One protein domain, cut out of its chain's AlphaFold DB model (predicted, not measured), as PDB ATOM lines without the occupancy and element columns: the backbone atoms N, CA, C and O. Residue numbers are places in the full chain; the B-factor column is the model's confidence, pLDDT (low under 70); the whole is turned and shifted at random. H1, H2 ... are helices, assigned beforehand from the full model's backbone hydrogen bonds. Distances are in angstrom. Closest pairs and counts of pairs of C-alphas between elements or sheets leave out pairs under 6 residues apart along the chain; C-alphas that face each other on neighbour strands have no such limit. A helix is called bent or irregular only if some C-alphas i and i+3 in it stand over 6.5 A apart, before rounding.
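AT A GLANCE: This is residues 132 to 205 and 245 to 346 of the 369 residues of an uncharacterized protein of Cohaesibacter sp. ES.047 (UniProt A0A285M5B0). Two lobes of helices are joined end to end in one elongated body. In the first, H3 and H6 pack on the longest helix, H4, which H7 crosses; in the second, H1, H9 and H10 gather round H8, while H2 leads from H1 toward H3 and the short H5 sits at the junction. The printed part has 176 residues with ten named helices, H1 to H10 in order, and no named strand: the class is all helix, the packing mostly crossed. It is compact, with a radius of gyration of the C-alphas of 16.4 A, and spans 51 by 30 by 27 A.

IN THESE COORDINATES: Find C-alpha 173 at (-17.259, 52.800, 35.257); from there H4 runs 28.3 A to residue 192. Before it come H1, residues 132 to 142, starting at (-14.202, 19.758, 41.005); H2, residues 144 to 151; and H3, residues 153 to 166, 20.0 A long. H3 is irregular, with C-alphas 160 and 163 7.2 A apart; H6, residues 250 to 266 and 20.5 A long, is only just irregular, with C-alphas 259 and 262 6.9 A apart, and has a kink of 48 degrees near residue 257. Look further for H5 at residues 199 to 202, H7 at 283 to 295, 17.8 A long, H8 at 303 to 315, 19.3 A long, H9 at 322 to 329, and H10 at 333 to 340, ending at (-4.502, 18.761, 48.322).

HOW THE PARTS SIT: Begin at H4, a hub together with H8. H3 and H4 form a helical hairpin; their closest C-alphas, of Gly 154 and Ala 186, are 4.6 A apart. H6 touches H4, closest at the C-alphas of Ala 190 and Pro 250, 4.6 A. With residues 180 to 185 alone, H4 touches H7, about perpendicular at 83 degrees; the closest C-alphas, of His 181 and Ser 289, are 4.2 A apart. H5 is close to H8 but not clearly touching, as is H4, whose C-alpha 192 is 7.1 A from C-alpha 306. H8 touches H1 at a steep tilt of 45 degrees, the closest C-alphas being those of Cys 137 and Ala 309, 5.9 A. H8 and H9 form a helical hairpin at a shallow tilt of 26 degrees, with C-alphas 311 and 325 closest, 6.2 A. H8, with residues 307 to 312 alone, touches H10, closest at the C-alphas of His 308 and Tyr 340, 4.7 A. H1 and H2 only just touch, only at the corner, with 3 pairs of C-alphas within 8 A. Every O i to N i+4 pair is within hydrogen-bond range in H1, H2, H7, H9 and H10; the counts are 8 of 10 in H3, 15 of 16 in H4, 10 of 13 in H6 and 8 of 9 in H8, and H5 is too short for such a pair.

THE WHOLE: The C-alphas farthest apart, of Asn 170 and Ala 334, are 51.9 A apart. Residues 206 to 244 are not printed; C-alphas 205 and 245 stand 21.6 A apart across this cut. Of the links printed whole, H6 to H7, residues 267 to 282, is long. The mean pLDDT of the printed part is 96.2, and no printed residue is under 70.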
ATOM      1  N   GLU A 132     -14.551  18.438  41.576       89.75
ATOM      2  CA  GLU A 132     -14.202  19.758  41.005       89.75
ATOM      3  C   GLU A 132     -12.711  20.131  41.169       89.75
ATOM      4  O   GLU A 132     -12.107  20.758  40.299       89.75
ATOM      5  N   ASN A 133     -12.094  19.772  42.300       94.25
ATOM      6  CA  ASN A 133     -10.677  20.063  42.535       94.25
ATOM      7  C   ASN A 133      -9.787  19.066  41.795       94.25
ATOM      8  O   ASN A 133      -8.733  19.452  41.294       94.25
ATOM      9  N   GLU A 134     -10.211  17.805  41.722       93.38
ATOM     10  CA  GLU A 134      -9.511  16.762  40.985       93.38
ATOM     11  C   GLU A 134      -9.493  17.067  39.483       93.38
ATOM     12  O   GLU A 134      -8.427  17.058  38.876       93.38
ATOM     13  N   GLU A 135     -10.640  17.411  38.895       94.19
ATOM     14  CA  GLU A 135     -10.775  17.798  37.487       94.19
ATOM     15  C   GLU A 135      -9.913  19.013  37.144       94.19
ATOM     16  O   GLU A 135      -9.166  18.988  36.162       94.19
ATOM     17  N   PHE A 136      -9.956  20.054  37.984       96.38
ATOM     18  CA  PHE A 136      -9.111  21.233  37.821       96.38
ATOM     19  C   PHE A 136      -7.619  20.867  37.837       96.38
ATOM     20  O   PHE A 136      -6.877  21.249  36.929       96.38
ATOM     21  N   CYS A 137      -7.166  20.097  38.833       97.12
ATOM     22  CA  CYS A 137      -5.766  19.682  38.929       97.12
ATOM     23  C   CYS A 137      -5.350  18.782  37.767       97.12
ATOM     24  O   CYS A 137      -4.260  18.958  37.228       97.12
ATOM     25  N   ARG A 138      -6.214  17.853  37.353       95.50
ATOM     26  CA  ARG A 138      -5.992  16.964  36.210       95.50
ATOM     27  C   ARG A 138      -5.818  17.762  34.921       95.50
ATOM     28  O   ARG A 138      -4.858  17.531  34.192       95.50
ATOM     29  N   SER A 139      -6.703  18.724  34.662       95.56
ATOM     30  CA  SER A 139      -6.593  19.632  33.514       95.56
ATOM     31  C   SER A 139      -5.282  20.425  33.557       95.56
ATOM     32  O   SER A 139      -4.530  20.434  32.582       95.56
ATOM     33  N   LEU A 140      -4.948  20.994  34.721       97.19
ATOM     34  CA  LEU A 140      -3.710  21.741  34.920       97.19
ATOM     35  C   LEU A 140      -2.461  20.871  34.691       97.19
ATOM     36  O   LEU A 140      -1.511  21.326  34.060       97.19
ATOM     37  N   MET A 141      -2.433  19.624  35.174       96.19
ATOM     38  CA  MET A 141      -1.253  18.756  35.048       96.19
ATOM     39  C   MET A 141      -0.957  18.394  33.590       96.19
ATOM     40  O   MET A 141       0.219  18.390  33.202       96.19
ATOM     41  N   LYS A 142      -2.008  18.216  32.778       94.94
ATOM     42  CA  LYS A 142      -1.925  17.877  31.349       94.94
ATOM     43  C   LYS A 142      -1.415  19.019  30.461       94.94
ATOM     44  O   LYS A 142      -0.964  18.762  29.350       94.94
ATOM     45  N   SER A 143      -1.432  20.267  30.936       96.25
ATOM     46  CA  SER A 143      -1.081  21.448  30.136       96.25
ATOM     47  C   SER A 143       0.120  22.200  30.711       96.25
ATOM     48  O   SER A 143       0.038  22.922  31.708       96.25
ATOM     49  N   SER A 144       1.280  22.082  30.056       95.56
ATOM     50  CA  SER A 144       2.469  22.882  30.402       95.56
ATOM     51  C   SER A 144       2.227  24.385  30.245       95.56
ATOM     52  O   SER A 144       2.764  25.175  31.023       95.56
ATOM     53  N   GLN A 145       1.378  24.777  29.292       97.06
ATOM     54  CA  GLN A 145       0.969  26.164  29.102       97.06
ATOM     55  C   GLN A 145       0.154  26.674  30.295       97.06
ATOM     56  O   GLN A 145       0.442  27.762  30.792       97.06
ATOM     57  N   ASP A 146      -0.802  25.895  30.802       97.69
ATOM     58  CA  ASP A 146      -1.612  26.318  31.949       97.69
ATOM     59  C   ASP A 146      -0.819  26.297  33.253       97.69
ATOM     60  O   ASP A 146      -0.974  27.211  34.060       97.69
ATOM     61  N   LYS A 147       0.123  25.358  33.431       97.62
ATOM     62  CA  LYS A 147       1.096  25.413  34.540       97.62
ATOM     63  C   LYS A 147       1.927  26.693  34.488       97.62
ATOM     64  O   LYS A 147       2.060  27.387  35.497       97.62
ATOM     65  N   ALA A 148       2.461  27.040  33.317       96.94
ATOM     66  CA  ALA A 148       3.230  28.266  33.140       96.94
ATOM     67  C   ALA A 148       2.374  29.515  33.399       96.94
ATOM     68  O   ALA A 148       2.825  30.431  34.088       96.94
ATOM     69  N   LYS A 149       1.133  29.539  32.904       97.50
ATOM     70  CA  LYS A 149       0.167  30.617  33.139       97.50
ATOM     71  C   LYS A 149      -0.149  30.761  34.630       97.50
ATOM     72  O   LYS A 149       0.001  31.853  35.169       97.50
ATOM     73  N   PHE A 150      -0.485  29.660  35.307       98.19
ATOM     74  CA  PHE A 150      -0.757  29.597  36.745       98.19
ATOM     75  C   PHE A 150       0.396  30.171  37.579       98.19
ATOM     76  O   PHE A 150       0.195  31.039  38.430       98.19
ATOM     77  N   LEU A 151       1.627  29.731  37.306       97.62
ATOM     78  CA  LEU A 151       2.812  30.178  38.043       97.62
ATOM     79  C   LEU A 151       3.181  31.645  37.774       97.62
ATOM     80  O   LEU A 151       3.986  32.194  38.533       97.62
ATOM     81  N   ASN A 152       2.603  32.259  36.730       98.12
ATOM     82  CA  ASN A 152       2.827  33.648  36.332       98.12
ATOM     83  C   ASN A 152       1.591  34.559  36.457       98.12
ATOM     84  O   ASN A 152       1.597  35.668  35.920       98.12
ATOM     85  N   LEU A 153       0.540  34.142  37.174       98.44
ATOM     86  CA  LEU A 153      -0.697  34.929  37.295       98.44
ATOM     87  C   LEU A 153      -0.469  36.343  37.831       98.44
ATOM     88  O   LEU A 153      -1.112  37.273  37.359       98.44
ATOM     89  N   GLY A 154       0.466  36.515  38.773       98.44
ATOM     90  CA  GLY A 154       0.814  37.832  39.309       98.44
ATOM     91  C   GLY A 154       1.233  38.804  38.207       98.44
ATOM     92  O   GLY A 154       0.656  39.883  38.104       98.44
ATOM     93  N   ALA A 155       2.177  38.399  37.350       98.69
ATOM     94  CA  ALA A 155       2.621  39.213  36.220       98.69
ATOM     95  C   ALA A 155       1.494  39.456  35.207       98.69
ATOM     96  O   ALA A 155       1.268  40.587  34.803       98.69
ATOM     97  N   ILE A 156       0.732  38.416  34.851       98.69
ATOM     98  CA  ILE A 156      -0.341  38.531  33.851       98.69
ATOM     99  C   ILE A 156      -1.429  39.518  34.300       98.69
ATOM    100  O   ILE A 156      -1.921  40.315  33.502       98.69
ATOM    101  N   PHE A 157      -1.829  39.465  35.572       98.75
ATOM    102  CA  PHE A 157      -2.833  40.380  36.112       98.75
ATOM    103  C   PHE A 157      -2.284  41.794  36.286       98.75
ATOM    104  O   PHE A 157      -3.002  42.752  36.012       98.75
ATOM    105  N   TYR A 158      -1.019  41.923  36.689       98.75
ATOM    106  CA  TYR A 158      -0.328  43.207  36.743       98.75
ATOM    107  C   TYR A 158      -0.290  43.878  35.364       98.75
ATOM    108  O   TYR A 158      -0.734  45.014  35.241       98.75
ATOM    109  N   ASP A 159       0.123  43.159  34.317       98.50
ATOM    110  CA  ASP A 159       0.222  43.692  32.951       98.50
ATOM    111  C   ASP A 159      -1.137  44.183  32.422       98.50
ATOM    112  O   ASP A 159      -1.214  45.211  31.750       98.50
ATOM    113  N   LYS A 160      -2.229  43.479  32.759       98.50
ATOM    114  CA  LYS A 160      -3.599  43.902  32.419       98.50
ATOM    115  C   LYS A 160      -4.053  45.138  33.202       98.50
ATOM    116  O   LYS A 160      -4.835  45.927  32.682       98.50
ATOM    117  N   ALA A 161      -3.610  45.291  34.448       98.69
ATOM    118  CA  ALA A 161      -4.079  46.344  35.344       98.69
ATOM    119  C   ALA A 161      -3.264  47.640  35.260       98.69
ATOM    120  O   ALA A 161      -3.845  48.715  35.375       98.69
ATOM    121  N   ALA A 162      -1.942  47.565  35.088       98.50
ATOM    122  CA  ALA A 162      -1.029  48.686  35.316       98.50
ATOM    123  C   ALA A 162      -1.366  49.924  34.471       98.50
ATOM    124  O   ALA A 162      -1.515  51.019  35.012       98.50
ATOM    125  N   SER A 163      -1.574  49.754  33.163       97.62
ATOM    126  CA  SER A 163      -1.933  50.863  32.265       97.62
ATOM    127  C   SER A 163      -3.306  51.462  32.587       97.62
ATOM    128  O   SER A 163      -3.489  52.677  32.523       97.62
ATOM    129  N   MET A 164      -4.267  50.624  32.982       98.50
ATOM    130  CA  MET A 164      -5.603  51.066  33.376       98.50
ATOM    131  C   MET A 164      -5.581  51.829  34.702       98.50
ATOM    132  O   MET A 164      -6.250  52.848  34.835       98.50
ATOM    133  N   ILE A 165      -4.791  51.370  35.673       98.56
ATOM    134  CA  ILE A 165      -4.598  52.055  36.956       98.56
ATOM    135  C   ILE A 165      -3.898  53.407  36.753       98.56
ATOM    136  O   ILE A 165      -4.335  54.402  37.325       98.56
ATOM    137  N   ALA A 166      -2.892  53.488  35.880       98.31
ATOM    138  CA  ALA A 166      -2.232  54.756  35.565       98.31
ATOM    139  C   ALA A 166      -3.185  55.787  34.924       98.31
ATOM    140  O   ALA A 166      -3.058  56.986  35.162       98.31
ATOM    141  N   ASN A 167      -4.172  55.330  34.145       98.06
ATOM    142  CA  ASN A 167      -5.177  56.180  33.495       98.06
ATOM    143  C   ASN A 167      -6.541  56.178  34.218       98.06
ATOM    144  O   ASN A 167      -7.570  56.494  33.618       98.06
ATOM    145  N   TYR A 168      -6.578  55.791  35.497       98.12
ATOM    146  CA  TYR A 168      -7.817  55.388  36.164       98.12
ATOM    147  C   TYR A 168      -8.913  56.457  36.154       98.12
ATOM    148  O   TYR A 168     -10.082  56.128  35.965       98.12
ATOM    149  N   SER A 169      -8.569  57.735  36.329       97.44
ATOM    150  CA  SER A 169      -9.538  58.843  36.358       97.44
ATOM    151  C   SER A 169     -10.375  58.937  35.079       97.44
ATOM    152  O   SER A 169     -11.580  59.188  35.170       97.44
ATOM    153  N   ASN A 170      -9.762  58.649  33.928       98.19
ATOM    154  CA  ASN A 170     -10.349  58.785  32.593       98.19
ATOM    155  C   ASN A 170     -11.124  57.543  32.128       98.19
ATOM    156  O   ASN A 170     -11.757  57.575  31.076       98.19
ATOM    157  N   LEU A 171     -11.075  56.450  32.887       98.25
ATOM    158  CA  LEU A 171     -11.782  55.219  32.553       98.25
ATOM    159  C   LEU A 171     -13.291  55.332  32.808       98.25
ATOM    160  O   LEU A 171     -13.740  55.967  33.776       98.25
ATOM    161  N   SER A 172     -14.076  54.631  31.986       98.19
ATOM    162  CA  SER A 172     -15.497  54.398  32.246       98.19
ATOM    163  C   SER A 172     -15.703  53.590  33.532       98.19
ATOM    164  O   SER A 172     -14.785  52.956  34.056       98.19
ATOM    165  N   PHE A 173     -16.932  53.570  34.051       97.12
ATOM    166  CA  PHE A 173     -17.259  52.800  35.257       97.12
ATOM    167  C   PHE A 173     -16.884  51.312  35.129       97.12
ATOM    168  O   PHE A 173     -16.244  50.754  36.021       97.12
ATOM    169  N   ASN A 174     -17.209  50.686  33.993       97.88
ATOM    170  CA  ASN A 174     -16.913  49.273  33.760       97.88
ATOM    171  C   ASN A 174     -15.403  49.014  33.693       97.88
ATOM    172  O   ASN A 174     -14.913  48.074  34.316       97.88
ATOM    173  N   GLU A 175     -14.650  49.861  32.990       98.25
ATOM    174  CA  GLU A 175     -13.189  49.751  32.908       98.25
ATOM    175  C   GLU A 175     -12.530  49.951  34.277       98.25
ATOM    176  O   GLU A 175     -11.624  49.199  34.634       98.25
ATOM    177  N   LYS A 176     -13.032  50.889  35.092       98.44
ATOM    178  CA  LYS A 176     -12.598  51.064  36.486       98.44
ATOM    179  C   LYS A 176     -12.793  49.786  37.294       98.44
ATOM    180  O   LYS A 176     -11.872  49.364  37.988       98.44
ATOM    181  N   THR A 177     -13.958  49.146  37.188       97.56
ATOM    182  CA  THR A 177     -14.229  47.874  37.878       97.56
ATOM    183  C   THR A 177     -13.286  46.756  37.413       97.56
ATOM    184  O   THR A 177     -12.738  46.034  38.246       97.56
ATOM    185  N   GLN A 178     -13.028  46.633  36.106       98.38
ATOM    186  CA  GLN A 178     -12.085  45.638  35.576       98.38
ATOM    187  C   GLN A 178     -10.655  45.877  36.079       98.38
ATOM    188  O   GLN A 178     -10.015  44.943  36.571       98.38
ATOM    189  N   ALA A 179     -10.187  47.129  36.036       98.56
ATOM    190  CA  ALA A 179      -8.874  47.524  36.536       98.56
ATOM    191  C   ALA A 179      -8.705  47.173  38.022       98.56
ATOM    192  O   ALA A 179      -7.695  46.588  38.410       98.56
ATOM    193  N   GLN A 180      -9.724  47.452  38.844       98.44
ATOM    194  CA  GLN A 180      -9.727  47.097  40.266       98.44
ATOM    195  C   GLN A 180      -9.677  45.579  40.488       98.44
ATOM    196  O   GLN A 180      -8.946  45.109  41.364       98.44
ATOM    197  N   HIS A 181     -10.435  44.801  39.707       98.50
ATOM    198  CA  HIS A 181     -10.420  43.344  39.814       98.50
ATOM    199  C   HIS A 181      -9.051  42.760  39.458       98.50
ATOM    200  O   HIS A 181      -8.512  41.979  40.243       98.50
ATOM    201  N   TRP A 182      -8.458  43.168  38.332       98.81
ATOM    202  CA  TRP A 182      -7.118  42.712  37.959       98.81
ATOM    203  C   TRP A 182      -6.054  43.168  38.954       98.81
ATOM    204  O   TRP A 182      -5.245  42.342  39.365       98.81
ATOM    205  N   ALA A 183      -6.087  44.418  39.420       98.81
ATOM    206  CA  ALA A 183      -5.111  44.924  40.381       98.81
ATOM    207  C   ALA A 183      -5.160  44.174  41.725       98.81
ATOM    208  O   ALA A 183      -4.124  43.710  42.209       98.81
ATOM    209  N   LEU A 184      -6.356  43.979  42.302       98.81
ATOM    210  CA  LEU A 184      -6.507  43.219  43.551       98.81
ATOM    211  C   LEU A 184      -6.042  41.767  43.375       98.81
ATOM    212  O   LEU A 184      -5.388  41.201  44.254       98.81
ATOM    213  N   SER A 185      -6.361  41.150  42.234       98.81
ATOM    214  CA  SER A 185      -5.915  39.792  41.924       98.81
ATOM    215  C   SER A 185      -4.416  39.696  41.651       98.81
ATOM    216  O   SER A 185      -3.830  38.682  42.017       98.81
ATOM    217  N   ALA A 186      -3.779  40.722  41.080       98.88
ATOM    218  CA  ALA A 186      -2.332  40.777  40.883       98.88
ATOM    219  C   ALA A 186      -1.594  40.764  42.227       98.88
ATOM    220  O   ALA A 186      -0.721  39.920  42.436       98.88
ATOM    221  N   ALA A 187      -2.010  41.619  43.168       98.81
ATOM    222  CA  ALA A 187      -1.455  41.653  44.521       98.81
ATOM    223  C   ALA A 187      -1.660  40.318  45.259       98.81
ATOM    224  O   ALA A 187      -0.728  39.778  45.857       98.81
ATOM    225  N   ALA A 188      -2.857  39.729  45.159       98.75
ATOM    226  CA  ALA A 188      -3.131  38.416  45.734       98.75
ATOM    227  C   ALA A 188      -2.264  37.308  45.106       98.75
ATOM    228  O   ALA A 188      -1.674  36.504  45.825       98.75
ATOM    229  N   ALA A 189      -2.151  37.263  43.777       98.62
ATOM    230  CA  ALA A 189      -1.386  36.245  43.058       98.62
ATOM    231  C   ALA A 189       0.130  36.371  43.285       98.62
ATOM    232  O   ALA A 189       0.815  35.344  43.329       98.62
ATOM    233  N   ALA A 190       0.643  37.591  43.486       98.50
ATOM    234  CA  ALA A 190       2.033  37.850  43.859       98.50
ATOM    235  C   ALA A 190       2.431  37.162  45.178       98.50
ATOM    236  O   ALA A 190       3.583  36.777  45.338       98.50
ATOM    237  N   ILE A 191       1.479  36.936  46.089       98.50
ATOM    238  CA  ILE A 191       1.693  36.119  47.291       98.50
ATOM    239  C   ILE A 191       1.320  34.659  47.026       98.50
ATOM    240  O   ILE A 191       2.155  33.770  47.166       98.50
ATOM    241  N   LEU A 192       0.074  34.395  46.617       98.19
ATOM    242  CA  LEU A 192      -0.513  33.050  46.624       98.19
ATOM    243  C   LEU A 192       0.192  32.044  45.713       98.19
ATOM    244  O   LEU A 192       0.176  30.851  46.003       98.19
ATOM    245  N   THR A 193       0.810  32.501  44.623       97.31
ATOM    246  CA  THR A 193       1.550  31.608  43.715       97.31
ATOM    247  C   THR A 193       2.944  31.244  44.245       97.31
ATOM    248  O   THR A 193       3.598  30.360  43.690       97.31
ATOM    249  N   PHE A 194       3.423  31.902  45.301       97.50
ATOM    250  CA  PHE A 194       4.696  31.613  45.974       97.50
ATOM    251  C   PHE A 194       4.482  30.972  47.341       97.50
ATOM    252  O   PHE A 194       5.208  30.058  47.715       97.50
ATOM    253  N   LEU A 195       3.464  31.438  48.059       96.81
ATOM    254  CA  LEU A 195       3.062  30.973  49.371       96.81
ATOM    255  C   LEU A 195       1.535  30.809  49.351       96.81
ATOM    256  O   LEU A 195       0.821  31.807  49.484       96.81
ATOM    257  N   PRO A 196       1.004  29.588  49.151       95.94
ATOM    258  CA  PRO A 196      -0.421  29.359  48.918       95.94
ATOM    259  C   PRO A 196      -1.225  29.461  50.217       95.94
ATOM    260  O   PRO A 196      -1.758  28.482  50.743       95.94
ATOM    261  N   LEU A 197      -1.316  30.669  50.763       95.69
ATOM    262  CA  LEU A 197      -2.074  30.973  51.965       95.69
ATOM    263  C   LEU A 197      -3.559  30.674  51.767       95.69
ATOM    264  O   LEU A 197      -4.105  30.680  50.662       95.69
ATOM    265  N   ARG A 198      -4.255  30.447  52.877       92.69
ATOM    266  CA  ARG A 198      -5.717  30.464  52.849       92.69
ATOM    267  C   ARG A 198      -6.191  31.890  52.617       92.69
ATOM    268  O   ARG A 198      -5.581  32.832  53.109       92.69
ATOM    269  N   ALA A 199      -7.309  32.034  51.912       91.75
ATOM    270  CA  ALA A 199      -7.859  33.345  51.580       91.75
ATOM    271  C   ALA A 199      -8.096  34.218  52.822       91.75
ATOM    272  O   ALA A 199      -7.802  35.404  52.785       91.75
ATOM    273  N   THR A 200      -8.553  33.620  53.928       89.81
ATOM    274  CA  THR A 200      -8.711  34.311  55.215       89.81
ATOM    275  C   THR A 200      -7.396  34.903  55.704       89.81
ATOM    276  O   THR A 200      -7.356  36.071  56.060       89.81
ATOM    277  N   ASN A 201      -6.310  34.129  55.650       94.06
ATOM    278  CA  ASN A 201      -4.990  34.570  56.090       94.06
ATOM    279  C   ASN A 201      -4.476  35.691  55.185       94.06
ATOM    280  O   ASN A 201      -4.013  36.705  55.684       94.06
ATOM    281  N   LEU A 202      -4.627  35.545  53.863       96.94
ATOM    282  CA  LEU A 202      -4.223  36.573  52.904       96.94
ATOM    283  C   LEU A 202      -4.937  37.912  53.153       96.94
ATOM    284  O   LEU A 202      -4.297  38.958  53.140       96.94
ATOM    285  N   THR A 203      -6.252  37.889  53.391       96.19
ATOM    286  CA  THR A 203      -7.038  39.113  53.639       96.19
ATOM    287  C   THR A 203      -6.732  39.792  54.972       96.19
ATOM    288  O   THR A 203      -7.246  40.876  55.216       96.19
ATOM    289  N   GLN A 204      -5.958  39.145  55.846       96.50
ATOM    290  CA  GLN A 204      -5.596  39.650  57.171       96.50
ATOM    291  C   GLN A 204      -4.102  39.972  57.285       96.50
ATOM    292  O   GLN A 204      -3.654  40.322  58.368       96.50
ATOM    293  N   LEU A 205      -3.323  39.850  56.201       98.12
ATOM    294  CA  LEU A 205      -1.908  40.207  56.243       98.12
ATOM    295  C   LEU A 205      -1.749  41.706  56.477       98.12
ATOM    296  O   LEU A 205      -2.278  42.501  55.701       98.12
ATOM    297  N   ARG A 245      10.294  34.732  40.442       94.44
ATOM    298  CA  ARG A 245      10.244  33.453  39.716       94.44
ATOM    299  C   ARG A 245       9.732  33.677  38.301       94.44
ATOM    300  O   ARG A 245       8.588  34.084  38.096       94.44
ATOM    301  N   GLY A 246      10.577  33.374  37.317       92.06
ATOM    302  CA  GLY A 246      10.258  33.604  35.910       92.06
ATOM    303  C   GLY A 246       9.942  35.078  35.648       92.06
ATOM    304  O   GLY A 246      10.734  35.954  35.996       92.06
ATOM    305  N   LYS A 247       8.775  35.346  35.053       92.69
ATOM    306  CA  LYS A 247       8.310  36.710  34.754       92.69
ATOM    307  C   LYS A 247       7.647  37.396  35.948       92.69
ATOM    308  O   LYS A 247       7.418  38.597  35.900       92.69
ATOM    309  N   THR A 248       7.334  36.656  37.012       96.81
ATOM    310  CA  THR A 248       6.639  37.216  38.174       96.81
ATOM    311  C   THR A 248       7.632  37.697  39.214       96.81
ATOM    312  O   THR A 248       8.351  36.907  39.831       96.81
ATOM    313  N   ASP A 249       7.642  39.010  39.413       98.12
ATOM    314  CA  ASP A 249       8.382  39.685  40.468       98.12
ATOM    315  C   ASP A 249       7.396  40.148  41.553       98.12
ATOM    316  O   ASP A 249       6.730  41.174  41.377       98.12
ATOM    317  N   PRO A 250       7.254  39.393  42.659       98.25
ATOM    318  CA  PRO A 250       6.257  39.711  43.669       98.25
ATOM    319  C   PRO A 250       6.539  41.061  44.333       98.25
ATOM    320  O   PRO A 250       5.604  41.802  44.610       98.25
ATOM    321  N   ARG A 251       7.809  41.436  44.525       98.31
ATOM    322  CA  ARG A 251       8.171  42.724  45.124       98.31
ATOM    323  C   ARG A 251       7.725  43.889  44.248       98.31
ATOM    324  O   ARG A 251       7.134  44.832  44.759       98.31
ATOM    325  N   THR A 252       7.994  43.818  42.947       98.31
ATOM    326  CA  THR A 252       7.617  44.875  41.995       98.31
ATOM    327  C   THR A 252       6.103  45.066  41.962       98.31
ATOM    328  O   THR A 252       5.626  46.190  42.095       98.31
ATOM    329  N   ILE A 253       5.346  43.966  41.872       98.81
ATOM    330  CA  ILE A 253       3.877  44.007  41.857       98.81
ATOM    331  C   ILE A 253       3.334  44.574  43.171       98.81
ATOM    332  O   ILE A 253       2.417  45.387  43.149       98.81
ATOM    333  N   LEU A 254       3.890  44.172  44.318       98.75
ATOM    334  CA  LEU A 254       3.431  44.665  45.616       98.75
ATOM    335  C   LEU A 254       3.780  46.138  45.843       98.75
ATOM    336  O   LEU A 254       2.955  46.860  46.387       98.75
ATOM    337  N   LEU A 255       4.953  46.608  45.410       98.56
ATOM    338  CA  LEU A 255       5.304  48.030  45.493       98.56
ATOM    339  C   LEU A 255       4.339  48.883  44.667       98.56
ATOM    340  O   LEU A 255       3.756  49.812  45.214       98.56
ATOM    341  N   TRP A 256       4.107  48.507  43.405       98.75
ATOM    342  CA  TRP A 256       3.111  49.154  42.547       98.75
ATOM    343  C   TRP A 256       1.707  49.122  43.164       98.75
ATOM    344  O   TRP A 256       0.999  50.127  43.186       98.75
ATOM    345  N   TRP A 257       1.303  47.966  43.698       98.69
ATOM    346  CA  TRP A 257       0.017  47.812  44.366       98.69
ATOM    347  C   TRP A 257      -0.129  48.818  45.506       98.69
ATOM    348  O   TRP A 257      -1.125  49.531  45.552       98.69
ATOM    349  N   LEU A 258       0.861  48.893  46.399       98.50
ATOM    350  CA  LEU A 258       0.830  49.771  47.566       98.50
ATOM    351  C   LEU A 258       0.821  51.255  47.183       98.50
ATOM    352  O   LEU A 258       0.093  52.020  47.813       98.50
ATOM    353  N   SER A 259       1.596  51.655  46.171       98.38
ATOM    354  CA  SER A 259       1.737  53.063  45.786       98.38
ATOM    355  C   SER A 259       0.618  53.579  44.882       98.38
ATOM    356  O   SER A 259       0.234  54.738  45.010       98.38
ATOM    357  N   GLU A 260       0.103  52.757  43.965       98.62
ATOM    358  CA  GLU A 260      -0.784  53.223  42.889       98.62
ATOM    359  C   GLU A 260      -2.194  52.636  42.983       98.62
ATOM    360  O   GLU A 260      -3.181  53.368  43.066       98.62
ATOM    361  N   ALA A 261      -2.321  51.307  42.972       98.56
ATOM    362  CA  ALA A 261      -3.627  50.664  42.820       98.56
ATOM    363  C   ALA A 261      -4.446  50.618  44.119       98.56
ATOM    364  O   ALA A 261      -5.665  50.817  44.110       98.56
ATOM    365  N   ARG A 262      -3.787  50.340  45.248       98.50
ATOM    366  CA  ARG A 262      -4.423  50.151  46.553       98.50
ATOM    367  C   ARG A 262      -5.196  51.391  47.018       98.50
ATOM    368  O   ARG A 262      -6.353  51.199  47.392       98.50
ATOM    369  N   PRO A 263      -4.662  52.630  46.947       98.38
ATOM    370  CA  PRO A 263      -5.422  53.824  47.328       98.38
ATOM    371  C   PRO A 263      -6.743  53.974  46.558       98.38
ATOM    372  O   PRO A 263      -7.783  54.263  47.151       98.38
ATOM    373  N   LEU A 264      -6.734  53.700  45.247       97.69
ATOM    374  CA  LEU A 264      -7.922  53.794  44.388       97.69
ATOM    375  C   LEU A 264      -8.992  52.756  44.751       97.69
ATOM    376  O   LEU A 264     -10.187  53.040  44.698       97.69
ATOM    377  N   ILE A 265      -8.574  51.542  45.110       95.75
ATOM    378  CA  ILE A 265      -9.491  50.467  45.508       95.75
ATOM    379  C   ILE A 265     -10.052  50.722  46.902       95.75
ATOM    380  O   ILE A 265     -11.250  50.535  47.108       95.75
ATOM    381  N   MET A 266      -9.217  51.177  47.839       97.75
ATOM    382  CA  MET A 266      -9.637  51.497  49.204       97.75
ATOM    383  C   MET A 266     -10.753  52.540  49.235       97.75
ATOM    384  O   MET A 266     -11.702  52.375  49.999       97.75
ATOM    385  N   ALA A 267     -10.702  53.542  48.353       94.94
ATOM    386  CA  ALA A 267     -11.751  54.554  48.229       94.94
ATOM    387  C   ALA A 267     -13.146  53.970  47.908       94.94
ATOM    388  O   ALA A 267     -14.156  54.605  48.197       94.94
ATOM    389  N   GLY A 268     -13.217  52.765  47.326       91.44
ATOM    390  CA  GLY A 268     -14.468  52.066  47.013       91.44
ATOM    391  C   GLY A 268     -14.888  50.997  48.029       91.44
ATOM    392  O   GLY A 268     -15.904  50.328  47.823       91.44
ATOM    393  N   LEU A 269     -14.121  50.774  49.101       94.19
ATOM    394  CA  LEU A 269     -14.436  49.762  50.112       94.19
ATOM    395  C   LEU A 269     -15.349  50.325  51.205       94.19
ATOM    396  O   LEU A 269     -15.230  51.467  51.622       94.19
ATOM    397  N   SER A 270     -16.236  49.477  51.734       92.94
ATOM    398  CA  SER A 270     -17.129  49.861  52.842       92.94
ATOM    399  C   SER A 270     -16.413  50.027  54.185       92.94
ATOM    400  O   SER A 270     -16.896  50.749  55.051       92.94
ATOM    401  N   LYS A 271     -15.297  49.317  54.382       94.50
ATOM    402  CA  LYS A 271     -14.427  49.407  55.560       94.50
ATOM    403  C   LYS A 271     -12.970  49.283  55.097       94.50
ATOM    404  O   LYS A 271     -12.444  48.169  55.130       94.50
ATOM    405  N   PRO A 272     -12.374  50.357  54.554       97.06
ATOM    406  CA  PRO A 272     -10.960  50.355  54.204       97.06
ATOM    407  C   PRO A 272     -10.098  50.248  55.468       97.06
ATOM    408  O   PRO A 272     -10.516  50.684  56.539       97.06
ATOM    409  N   ASP A 273      -8.911  49.666  55.326       97.31
ATOM    410  CA  ASP A 273      -7.923  49.529  56.403       97.31
ATOM    411  C   ASP A 273      -6.518  49.667  55.804       97.31
ATOM    412  O   ASP A 273      -6.103  48.848  54.973       97.31
ATOM    413  N   ASP A 274      -5.826  50.744  56.172       96.88
ATOM    414  CA  ASP A 274      -4.500  51.099  55.671       96.88
ATOM    415  C   ASP A 274      -3.376  50.230  56.257       96.88
ATOM    416  O   ASP A 274      -2.336  50.087  55.613       96.88
ATOM    417  N   THR A 275      -3.623  49.514  57.351       97.31
ATOM    418  CA  THR A 275      -2.655  48.581  57.939       97.31
ATOM    419  C   THR A 275      -2.616  47.230  57.215       97.31
ATOM    420  O   THR A 275      -1.618  46.507  57.286       97.31
ATOM    421  N   LEU A 276      -3.680  46.873  56.482       98.19
ATOM    422  CA  LEU A 276      -3.812  45.590  55.779       98.19
ATOM    423  C   LEU A 276      -3.261  45.636  54.352       98.19
ATOM    424  O   LEU A 276      -3.606  46.518  53.566       98.19
ATOM    425  N   LEU A 277      -2.524  44.604  53.936       98.50
ATOM    426  CA  LEU A 277      -1.948  44.474  52.593       98.50
ATOM    427  C   LEU A 277      -2.981  44.739  51.491       98.50
ATOM    428  O   LEU A 277      -2.724  45.506  50.566       98.50
ATOM    429  N   LEU A 278      -4.169  44.139  51.602       98.38
ATOM    430  CA  LEU A 278      -5.244  44.276  50.612       98.38
ATOM    431  C   LEU A 278      -6.192  45.460  50.884       98.38
ATOM    432  O   LEU A 278      -7.283  45.515  50.317       98.38
ATOM    433  N   GLY A 279      -5.808  46.395  51.756       97.62
ATOM    434  CA  GLY A 279      -6.532  47.650  51.990       97.62
ATOM    435  C   GLY A 279      -7.883  47.494  52.698       97.62
ATOM    436  O   GLY A 279      -8.750  48.345  52.543       97.62
ATOM    437  N   GLY A 280      -8.118  46.381  53.400       96.44
ATOM    438  CA  GLY A 280      -9.427  46.048  53.984       96.44
ATOM    439  C   GLY A 280     -10.379  45.292  53.045       96.44
ATOM    440  O   GLY A 280     -11.534  45.033  53.400       96.44
ATOM    441  N   ALA A 281      -9.928  44.890  51.847       95.88
ATOM    442  CA  ALA A 281     -10.734  44.070  50.947       95.88
ATOM    443  C   ALA A 281     -11.093  42.726  51.606       95.88
ATOM    444  O   ALA A 281     -10.235  41.890  51.897       95.88
ATOM    445  N   ARG A 282     -12.392  42.491  51.816       92.38
ATOM    446  CA  ARG A 282     -12.885  41.263  52.451       92.38
ATOM    447  C   ARG A 282     -12.830  40.080  51.491       92.38
ATOM    448  O   ARG A 282     -12.741  40.240  50.274       92.38
ATOM    449  N   TYR A 283     -13.016  38.877  52.039       91.25
ATOM    450  CA  TYR A 283     -13.079  37.636  51.262       91.25
ATOM    451  C   TYR A 283     -13.999  37.731  50.037       91.25
ATOM    452  O   TYR A 283     -13.624  37.276  48.965       91.25
ATOM    453  N   GLN A 284     -15.183  38.342  50.161       89.56
ATOM    454  CA  GLN A 284     -16.120  38.464  49.039       89.56
ATOM    455  C   GLN A 284     -15.585  39.363  47.914       89.56
ATOM    456  O   GLN A 284     -15.758  39.024  46.744       89.56
ATOM    457  N   ASN A 285     -14.915  40.473  48.252       94.69
ATOM    458  CA  ASN A 285     -14.266  41.347  47.272       94.69
ATOM    459  C   ASN A 285     -13.163  40.580  46.541       94.69
ATOM    460  O   ASN A 285     -13.171  40.509  45.314       94.69
ATOM    461  N   LEU A 286     -12.272  39.935  47.303       96.19
ATOM    462  CA  LEU A 286     -11.185  39.136  46.750       96.19
ATOM    463  C   LEU A 286     -11.710  37.980  45.887       96.19
ATOM    464  O   LEU A 286     -11.203  37.772  44.793       96.19
ATOM    465  N   TYR A 287     -12.731  37.253  46.341       93.75
ATOM    466  CA  TYR A 287     -13.331  36.142  45.601       93.75
ATOM    467  C   TYR A 287     -13.903  36.600  44.256       93.75
ATOM    468  O   TYR A 287     -13.616  35.978  43.237       93.75
ATOM    469  N   ARG A 288     -14.662  37.705  44.228       96.12
ATOM    470  CA  ARG A 288     -15.213  38.263  42.980       96.12
ATOM    471  C   ARG A 288     -14.102  38.692  42.020       96.12
ATOM    472  O   ARG A 288     -14.111  38.253  40.873       96.12
ATOM    473  N   SER A 289     -13.122  39.460  42.505       97.94
ATOM    474  CA  SER A 289     -11.963  39.874  41.702       97.94
ATOM    475  C   SER A 289     -11.189  38.678  41.160       97.94
ATOM    476  O   SER A 289     -10.912  38.617  39.969       97.94
ATOM    477  N   TRP A 290     -10.916  37.684  42.009       98.12
ATOM    478  CA  TRP A 290     -10.182  36.477  41.640       98.12
ATOM    479  C   TRP A 290     -10.888  35.687  40.543       98.12
ATOM    480  O   TRP A 290     -10.258  35.269  39.575       98.12
ATOM    481  N   ARG A 291     -12.206  35.500  40.663       97.25
ATOM    482  CA  ARG A 291     -13.006  34.781  39.665       97.25
ATOM    483  C   ARG A 291     -13.028  35.510  38.331       97.25
ATOM    484  O   ARG A 291     -12.818  34.872  37.307       97.25
ATOM    485  N   PHE A 292     -13.206  36.830  38.351       98.12
ATOM    486  CA  PHE A 292     -13.104  37.657  37.152       98.12
ATOM    487  C   PHE A 292     -11.715  37.540  36.502       98.12
ATOM    488  O   PHE A 292     -11.600  37.207  35.323       98.12
ATOM    489  N   ALA A 293     -10.651  37.755  37.276       98.50
ATOM    490  CA  ALA A 293      -9.286  37.782  36.765       98.50
ATOM    491  C   ALA A 293      -8.860  36.421  36.194       98.50
ATOM    492  O   ALA A 293      -8.341  36.352  35.082       98.50
ATOM    493  N   THR A 294      -9.135  35.331  36.912       98.19
ATOM    494  CA  THR A 294      -8.808  33.970  36.458       98.19
ATOM    495  C   THR A 294      -9.630  33.530  35.244       98.19
ATOM    496  O   THR A 294      -9.091  32.864  34.362       98.19
ATOM    497  N   ALA A 295     -10.894  33.956  35.136       97.75
ATOM    498  CA  ALA A 295     -11.692  33.764  33.924       97.75
ATOM    499  C   ALA A 295     -11.104  34.525  32.724       97.75
ATOM    500  O   ALA A 295     -11.036  33.976  31.634       97.75
ATOM    501  N   SER A 296     -10.599  35.749  32.924       97.94
ATOM    502  CA  SER A 296     -10.029  36.588  31.848       97.94
ATOM    503  C   SER A 296      -8.733  36.056  31.208       97.94
ATOM    504  O   SER A 296      -8.173  36.697  30.315       97.94
ATOM    505  N   VAL A 297      -8.218  34.931  31.710       97.44
ATOM    506  CA  VAL A 297      -7.015  34.245  31.217       97.44
ATOM    507  C   VAL A 297      -7.275  32.757  30.952       97.44
ATOM    508  O   VAL A 297      -6.326  31.977  30.850       97.44
ATOM    509  N   ASP A 298      -8.544  32.347  30.881       97.25
ATOM    510  CA  ASP A 298      -8.964  30.962  30.643       97.25
ATOM    511  C   ASP A 298      -8.352  29.967  31.642       97.25
ATOM    512  O   ASP A 298      -7.929  28.872  31.284       97.25
ATOM    513  N   LEU A 299      -8.246  30.369  32.913       96.56
ATOM    514  CA  LEU A 299      -7.775  29.510  34.001       96.56
ATOM    515  C   LEU A 299      -8.730  29.597  35.190       96.56
ATOM    516  O   LEU A 299      -8.338  29.930  36.306       96.56
ATOM    517  N   PHE A 300     -10.012  29.365  34.925       95.12
ATOM    518  CA  PHE A 300     -11.088  29.550  35.888       95.12
ATOM    519  C   PHE A 300     -10.888  28.705  37.146       95.12
ATOM    520  O   PHE A 300     -10.952  27.479  37.106       95.12
ATOM    521  N   MET A 301     -10.695  29.373  38.283       95.88
ATOM    522  CA  MET A 301     -10.504  28.694  39.559       95.88
ATOM    523  C   MET A 301     -10.940  29.553  40.744       95.88
ATOM    524  O   MET A 301     -11.113  30.770  40.647       95.88
ATOM    525  N   ASN A 302     -11.126  28.913  41.889       94.50
ATOM    526  CA  ASN A 302     -11.324  29.569  43.172       94.50
ATOM    527  C   ASN A 302      -9.985  29.725  43.926       94.50
ATOM    528  O   ASN A 302      -8.960  29.155  43.558       94.50
ATOM    529  N   LEU A 303      -9.978  30.510  45.005       94.69
ATOM    530  CA  LEU A 303      -8.764  30.756  45.799       94.69
ATOM    531  C   LEU A 303      -8.216  29.483  46.465       94.69
ATOM    532  O   LEU A 303      -7.015  29.368  46.686       94.69
ATOM    533  N   HIS A 304      -9.082  28.523  46.808       95.00
ATOM    534  CA  HIS A 304      -8.655  27.272  47.436       95.00
ATOM    535  C   HIS A 304      -7.928  26.360  46.447       95.00
ATOM    536  O   HIS A 304      -6.944  25.723  46.814       95.00
ATOM    537  N   GLN A 305      -8.362  26.353  45.187       97.31
ATOM    538  CA  GLN A 305      -7.730  25.612  44.099       97.31
ATOM    539  C   GLN A 305      -6.277  26.037  43.848       97.31
ATOM    540  O   GLN A 305      -5.497  25.219  43.380       97.31
ATOM    541  N   VAL A 306      -5.849  27.237  44.264       98.12
ATOM    542  CA  VAL A 306      -4.423  27.623  44.236       98.12
ATOM    543  C   VAL A 306      -3.567  26.702  45.111       98.12
ATOM    544  O   VAL A 306      -2.486  26.286  44.698       98.12
ATOM    545  N   ARG A 307      -4.061  26.333  46.301       97.50
ATOM    546  CA  ARG A 307      -3.375  25.378  47.193       97.50
ATOM    547  C   ARG A 307      -3.273  24.003  46.551       97.50
ATOM    548  O   ARG A 307      -2.205  23.401  46.595       97.50
ATOM    549  N   HIS A 308      -4.358  23.541  45.929       98.12
ATOM    550  CA  HIS A 308      -4.370  22.274  45.200       98.12
ATOM    551  C   HIS A 308      -3.399  22.291  44.014       98.12
ATOM    552  O   HIS A 308      -2.600  21.369  43.870       98.12
ATOM    553  N   ALA A 309      -3.405  23.356  43.209       98.19
ATOM    554  CA  ALA A 309      -2.504  23.521  42.074       98.19
ATOM    555  C   ALA A 309      -1.031  23.453  42.491       98.19
ATOM    556  O   ALA A 309      -0.288  22.658  41.921       98.19
ATOM    557  N   ILE A 310      -0.606  24.226  43.499       98.12
ATOM    558  CA  ILE A 310       0.791  24.192  43.964       98.12
ATOM    559  C   ILE A 310       1.161  22.808  44.496       98.12
ATOM    560  O   ILE A 310       2.178  22.258  44.078       98.12
ATOM    561  N   ALA A 311       0.336  22.226  45.373       98.19
ATOM    562  CA  ALA A 311       0.606  20.903  45.930       98.19
ATOM    563  C   ALA A 311       0.730  19.838  44.831       98.19
ATOM    564  O   ALA A 311       1.653  19.030  44.858       98.19
ATOM    565  N   SER A 312      -0.145  19.883  43.826       98.12
ATOM    566  CA  SER A 312      -0.163  18.925  42.716       98.12
ATOM    567  C   SER A 312       1.016  19.129  41.763       98.12
ATOM    568  O   SER A 312       1.668  18.159  41.386       98.12
ATOM    569  N   ILE A 313       1.363  20.376  41.416       97.50
ATOM    570  CA  ILE A 313       2.548  20.675  40.593       97.50
ATOM    571  C   ILE A 313       3.812  20.122  41.257       97.50
ATOM    572  O   ILE A 313       4.614  19.478  40.580       97.50
ATOM    573  N   LEU A 314       3.982  20.362  42.563       96.94
ATOM    574  CA  LEU A 314       5.155  19.921  43.319       96.94
ATOM    575  C   LEU A 314       5.184  18.401  43.503       96.94
ATOM    576  O   LEU A 314       6.221  17.787  43.272       96.94
ATOM    577  N   LYS A 315       4.050  17.778  43.847       96.62
ATOM    578  CA  LYS A 315       3.944  16.321  44.038       96.62
ATOM    579  C   LYS A 315       4.269  15.532  42.767       96.62
ATOM    580  O   LYS A 315       4.768  14.413  42.838       96.62
ATOM    581  N   ASN A 316       4.011  16.106  41.593       95.56
ATOM    582  CA  ASN A 316       4.322  15.446  40.327       95.56
ATOM    583  C   ASN A 316       5.764  15.677  39.844       95.56
ATOM    584  O   ASN A 316       6.169  15.030  38.878       95.56
ATOM    585  N   GLN A 317       6.575  16.497  40.528       93.19
ATOM    586  CA  GLN A 317       8.000  16.634  40.201       93.19
ATOM    587  C   GLN A 317       8.806  15.373  40.562       93.19
ATOM    588  O   GLN A 317       8.423  14.622  41.467       93.19
ATOM    589  N   PRO A 318       9.943  15.128  39.886       87.25
ATOM    590  CA  PRO A 318      10.932  14.160  40.347       87.25
ATOM    591  C   PRO A 318      11.418  14.506  41.762       87.25
ATOM    592  O   PRO A 318      11.613  15.680  42.072       87.25
ATOM    593  N   ASN A 319      11.639  13.491  42.602       88.00
ATOM    594  CA  ASN A 319      12.106  13.645  43.990       88.00
ATOM    595  C   ASN A 319      11.207  14.544  44.861       88.00
ATOM    596  O   ASN A 319      11.694  15.229  45.759       88.00
ATOM    597  N   SER A 320       9.899  14.572  44.586       93.69
ATOM    598  CA  SER A 320       8.946  15.323  45.402       93.69
ATOM    599  C   SER A 320       8.960  14.829  46.849       93.69
ATOM    600  O   SER A 320       8.743  13.639  47.088       93.69
ATOM    601  N   ASP A 321       9.119  15.743  47.799       95.88
ATOM    602  CA  ASP A 321       9.015  15.460  49.227       95.88
ATOM    603  C   ASP A 321       7.698  16.026  49.775       95.88
ATOM    604  O   ASP A 321       7.432  17.230  49.686       95.88
ATOM    605  N   ILE A 322       6.854  15.146  50.316       96.19
ATOM    606  CA  ILE A 322       5.555  15.535  50.865       96.19
ATOM    607  C   ILE A 322       5.698  16.429  52.100       96.19
ATOM    608  O   ILE A 322       4.875  17.324  52.273       96.19
ATOM    609  N   GLU A 323       6.758  16.259  52.893       96.88
ATOM    610  CA  GLU A 323       7.033  17.074  54.080       96.88
ATOM    611  C   GLU A 323       7.316  18.525  53.689       96.88
ATOM    612  O   GLU A 323       6.786  19.467  54.280       96.88
ATOM    613  N   VAL A 324       8.080  18.724  52.611       96.00
ATOM    614  CA  VAL A 324       8.374  20.056  52.066       96.00
ATOM    615  C   VAL A 324       7.101  20.734  51.556       96.00
ATOM    616  O   VAL A 324       6.875  21.922  51.810       96.00
ATOM    617  N   ILE A 325       6.230  19.991  50.864       96.94
ATOM    618  CA  ILE A 325       4.946  20.524  50.381       96.94
ATOM    619  C   ILE A 325       4.031  20.863  51.571       96.94
ATOM    620  O   ILE A 325       3.392  21.918  51.580       96.94
ATOM    621  N   ALA A 326       3.989  20.005  52.589       95.12
ATOM    622  CA  ALA A 326       3.218  20.208  53.811       95.12
ATOM    623  C   ALA A 326       3.672  21.450  54.584       95.12
ATOM    624  O   ALA A 326       2.841  22.291  54.946       95.12
ATOM    625  N   ALA A 327       4.986  21.638  54.728       94.00
ATOM    626  CA  ALA A 327       5.575  22.837  55.309       94.00
ATOM    627  C   ALA A 327       5.177  24.105  54.533       94.00
ATOM    628  O   ALA A 327       4.741  25.083  55.142       94.00
ATOM    629  N   LEU A 328       5.230  24.077  53.193       95.19
ATOM    630  CA  LEU A 328       4.819  25.207  52.346       95.19
ATOM    631  C   LEU A 328       3.333  25.566  52.513       95.19
ATOM    632  O   LEU A 328       2.960  26.741  52.502       95.19
ATOM    633  N   LEU A 329       2.470  24.560  52.655       94.06
ATOM    634  CA  LEU A 329       1.032  24.754  52.849       94.06
ATOM    635  C   LEU A 329       0.661  25.071  54.308       94.06
ATOM    636  O   LEU A 329      -0.506  25.420  54.551       94.06
ATOM    637  N   ALA A 330       1.618  24.967  55.236       92.88
ATOM    638  CA  ALA A 330       1.418  24.973  56.682       92.88
ATOM    639  C   ALA A 330       0.325  23.975  57.115       92.88
ATOM    640  O   ALA A 330      -0.602  24.314  57.857       92.88
ATOM    641  N   ASP A 331       0.401  22.753  56.587       92.12
ATOM    642  CA  ASP A 331      -0.551  21.663  56.827       92.12
ATOM    643  C   ASP A 331       0.168  20.357  57.183       92.12
ATOM    644  O   ASP A 331       1.392  20.284  57.112       92.12
ATOM    645  N   GLU A 332      -0.599  19.343  57.585       91.69
ATOM    646  CA  GLU A 332      -0.041  18.018  57.871       91.69
ATOM    647  C   GLU A 332       0.240  17.238  56.575       91.69
ATOM    648  O   GLU A 332      -0.603  17.272  55.668       91.69
ATOM    649  N   PRO A 333       1.346  16.473  56.486       94.69
ATOM    650  CA  PRO A 333       1.695  15.674  55.305       94.69
ATOM    651  C   PRO A 333       0.566  14.753  54.853       94.69
ATOM    652  O   PRO A 333       0.166  14.786  53.688       94.69
ATOM    653  N   ALA A 334      -0.039  14.028  55.797       91.50
ATOM    654  CA  ALA A 334      -1.185  13.163  55.535       91.50
ATOM    655  C   ALA A 334      -2.384  13.941  54.965       91.50
ATOM    656  O   ALA A 334      -3.073  13.461  54.067       91.50
ATOM    657  N   THR A 335      -2.630  15.167  55.439       90.56
ATOM    658  CA  THR A 335      -3.709  16.015  54.909       90.56
ATOM    659  C   THR A 335      -3.384  16.507  53.505       90.56
ATOM    660  O   THR A 335      -4.272  16.518  52.650       90.56
ATOM    661  N   VAL A 336      -2.136  16.902  53.242       93.62
ATOM    662  CA  VAL A 336      -1.700  17.341  51.912       93.62
ATOM    663  C   VAL A 336      -1.825  16.229  50.891       93.62
ATOM    664  O   VAL A 336      -2.457  16.447  49.858       93.62
ATOM    665  N   ASP A 337      -1.288  15.053  51.193       92.56
ATOM    666  CA  ASP A 337      -1.308  13.904  50.288       92.56
ATOM    667  C   ASP A 337      -2.744  13.473  49.975       92.56
ATOM    668  O   ASP A 337      -3.125  13.290  48.824       92.56
ATOM    669  N   LYS A 338      -3.585  13.426  51.011       89.69
ATOM    670  CA  LYS A 338      -4.965  12.962  50.904       89.69
ATOM    671  C   LYS A 338      -5.897  13.991  50.254       89.69
ATOM    672  O   LYS A 338      -6.800  13.624  49.507       89.69
ATOM    673  N   THR A 339      -5.732  15.275  50.574       91.25
ATOM    674  CA  THR A 339      -6.732  16.317  50.271       91.25
ATOM    675  C   THR A 339      -6.273  17.293  49.203       91.25
ATOM    676  O   THR A 339      -7.112  17.751  48.438       91.25
ATOM    677  N   TYR A 340      -4.987  17.648  49.146       93.94
ATOM    678  CA  TYR A 340      -4.502  18.761  48.322       93.94
ATOM    679  C   TYR A 340      -3.778  18.324  47.052       93.94
ATOM    680  O   TYR A 340      -3.993  18.937  46.006       93.94
ATOM    681  N   ALA A 341      -2.927  17.305  47.143       94.94
ATOM    682  CA  ALA A 341      -2.041  16.897  46.067       94.94
ATOM    683  C   ALA A 341      -2.711  15.867  45.152       94.94
ATOM    684  O   ALA A 341      -2.991  14.742  45.549       94.94
ATOM    685  N   PHE A 342      -2.949  16.251  43.903       95.56
ATOM    686  CA  PHE A 342      -3.336  15.328  42.847       95.56
ATOM    687  C   PHE A 342      -2.084  14.662  42.270       95.56
ATOM    688  O   PHE A 342      -1.099  15.347  41.987       95.56
ATOM    689  N   ILE A 343      -2.129  13.346  42.061       92.44
ATOM    690  CA  ILE A 343      -1.077  12.584  41.380       92.44
ATOM    691  C   ILE A 343      -1.579  12.225  39.985       92.44
ATOM    692  O   ILE A 343      -2.625  11.592  39.844       92.44
ATOM    693  N   ASP A 344      -0.815  12.599  38.960       90.56
ATOM    694  CA  ASP A 344      -1.087  12.176  37.592       90.56
ATOM    695  C   ASP A 344      -0.592  10.737  37.401       90.56
ATOM    696  O   ASP A 344       0.566  10.484  37.070       90.56
ATOM    697  N   ILE A 345      -1.470   9.776  37.701       88.88
ATOM    698  CA  ILE A 345      -1.144   8.346  37.639       88.88
ATOM    699  C   ILE A 345      -0.724   7.949  36.219       88.88
ATOM    700  O   ILE A 345       0.208   7.165  36.080       88.88
ATOM    701  N   GLU A 346      -1.355   8.510  35.181       87.50
ATOM    702  CA  GLU A 346      -1.025   8.217  33.778       87.50
ATOM    703  C   GLU A 346       0.438   8.591  33.489       87.50
ATOM    704  O   GLU A 346       1.219   7.755  33.026       87.50
TER     705      GLU A 346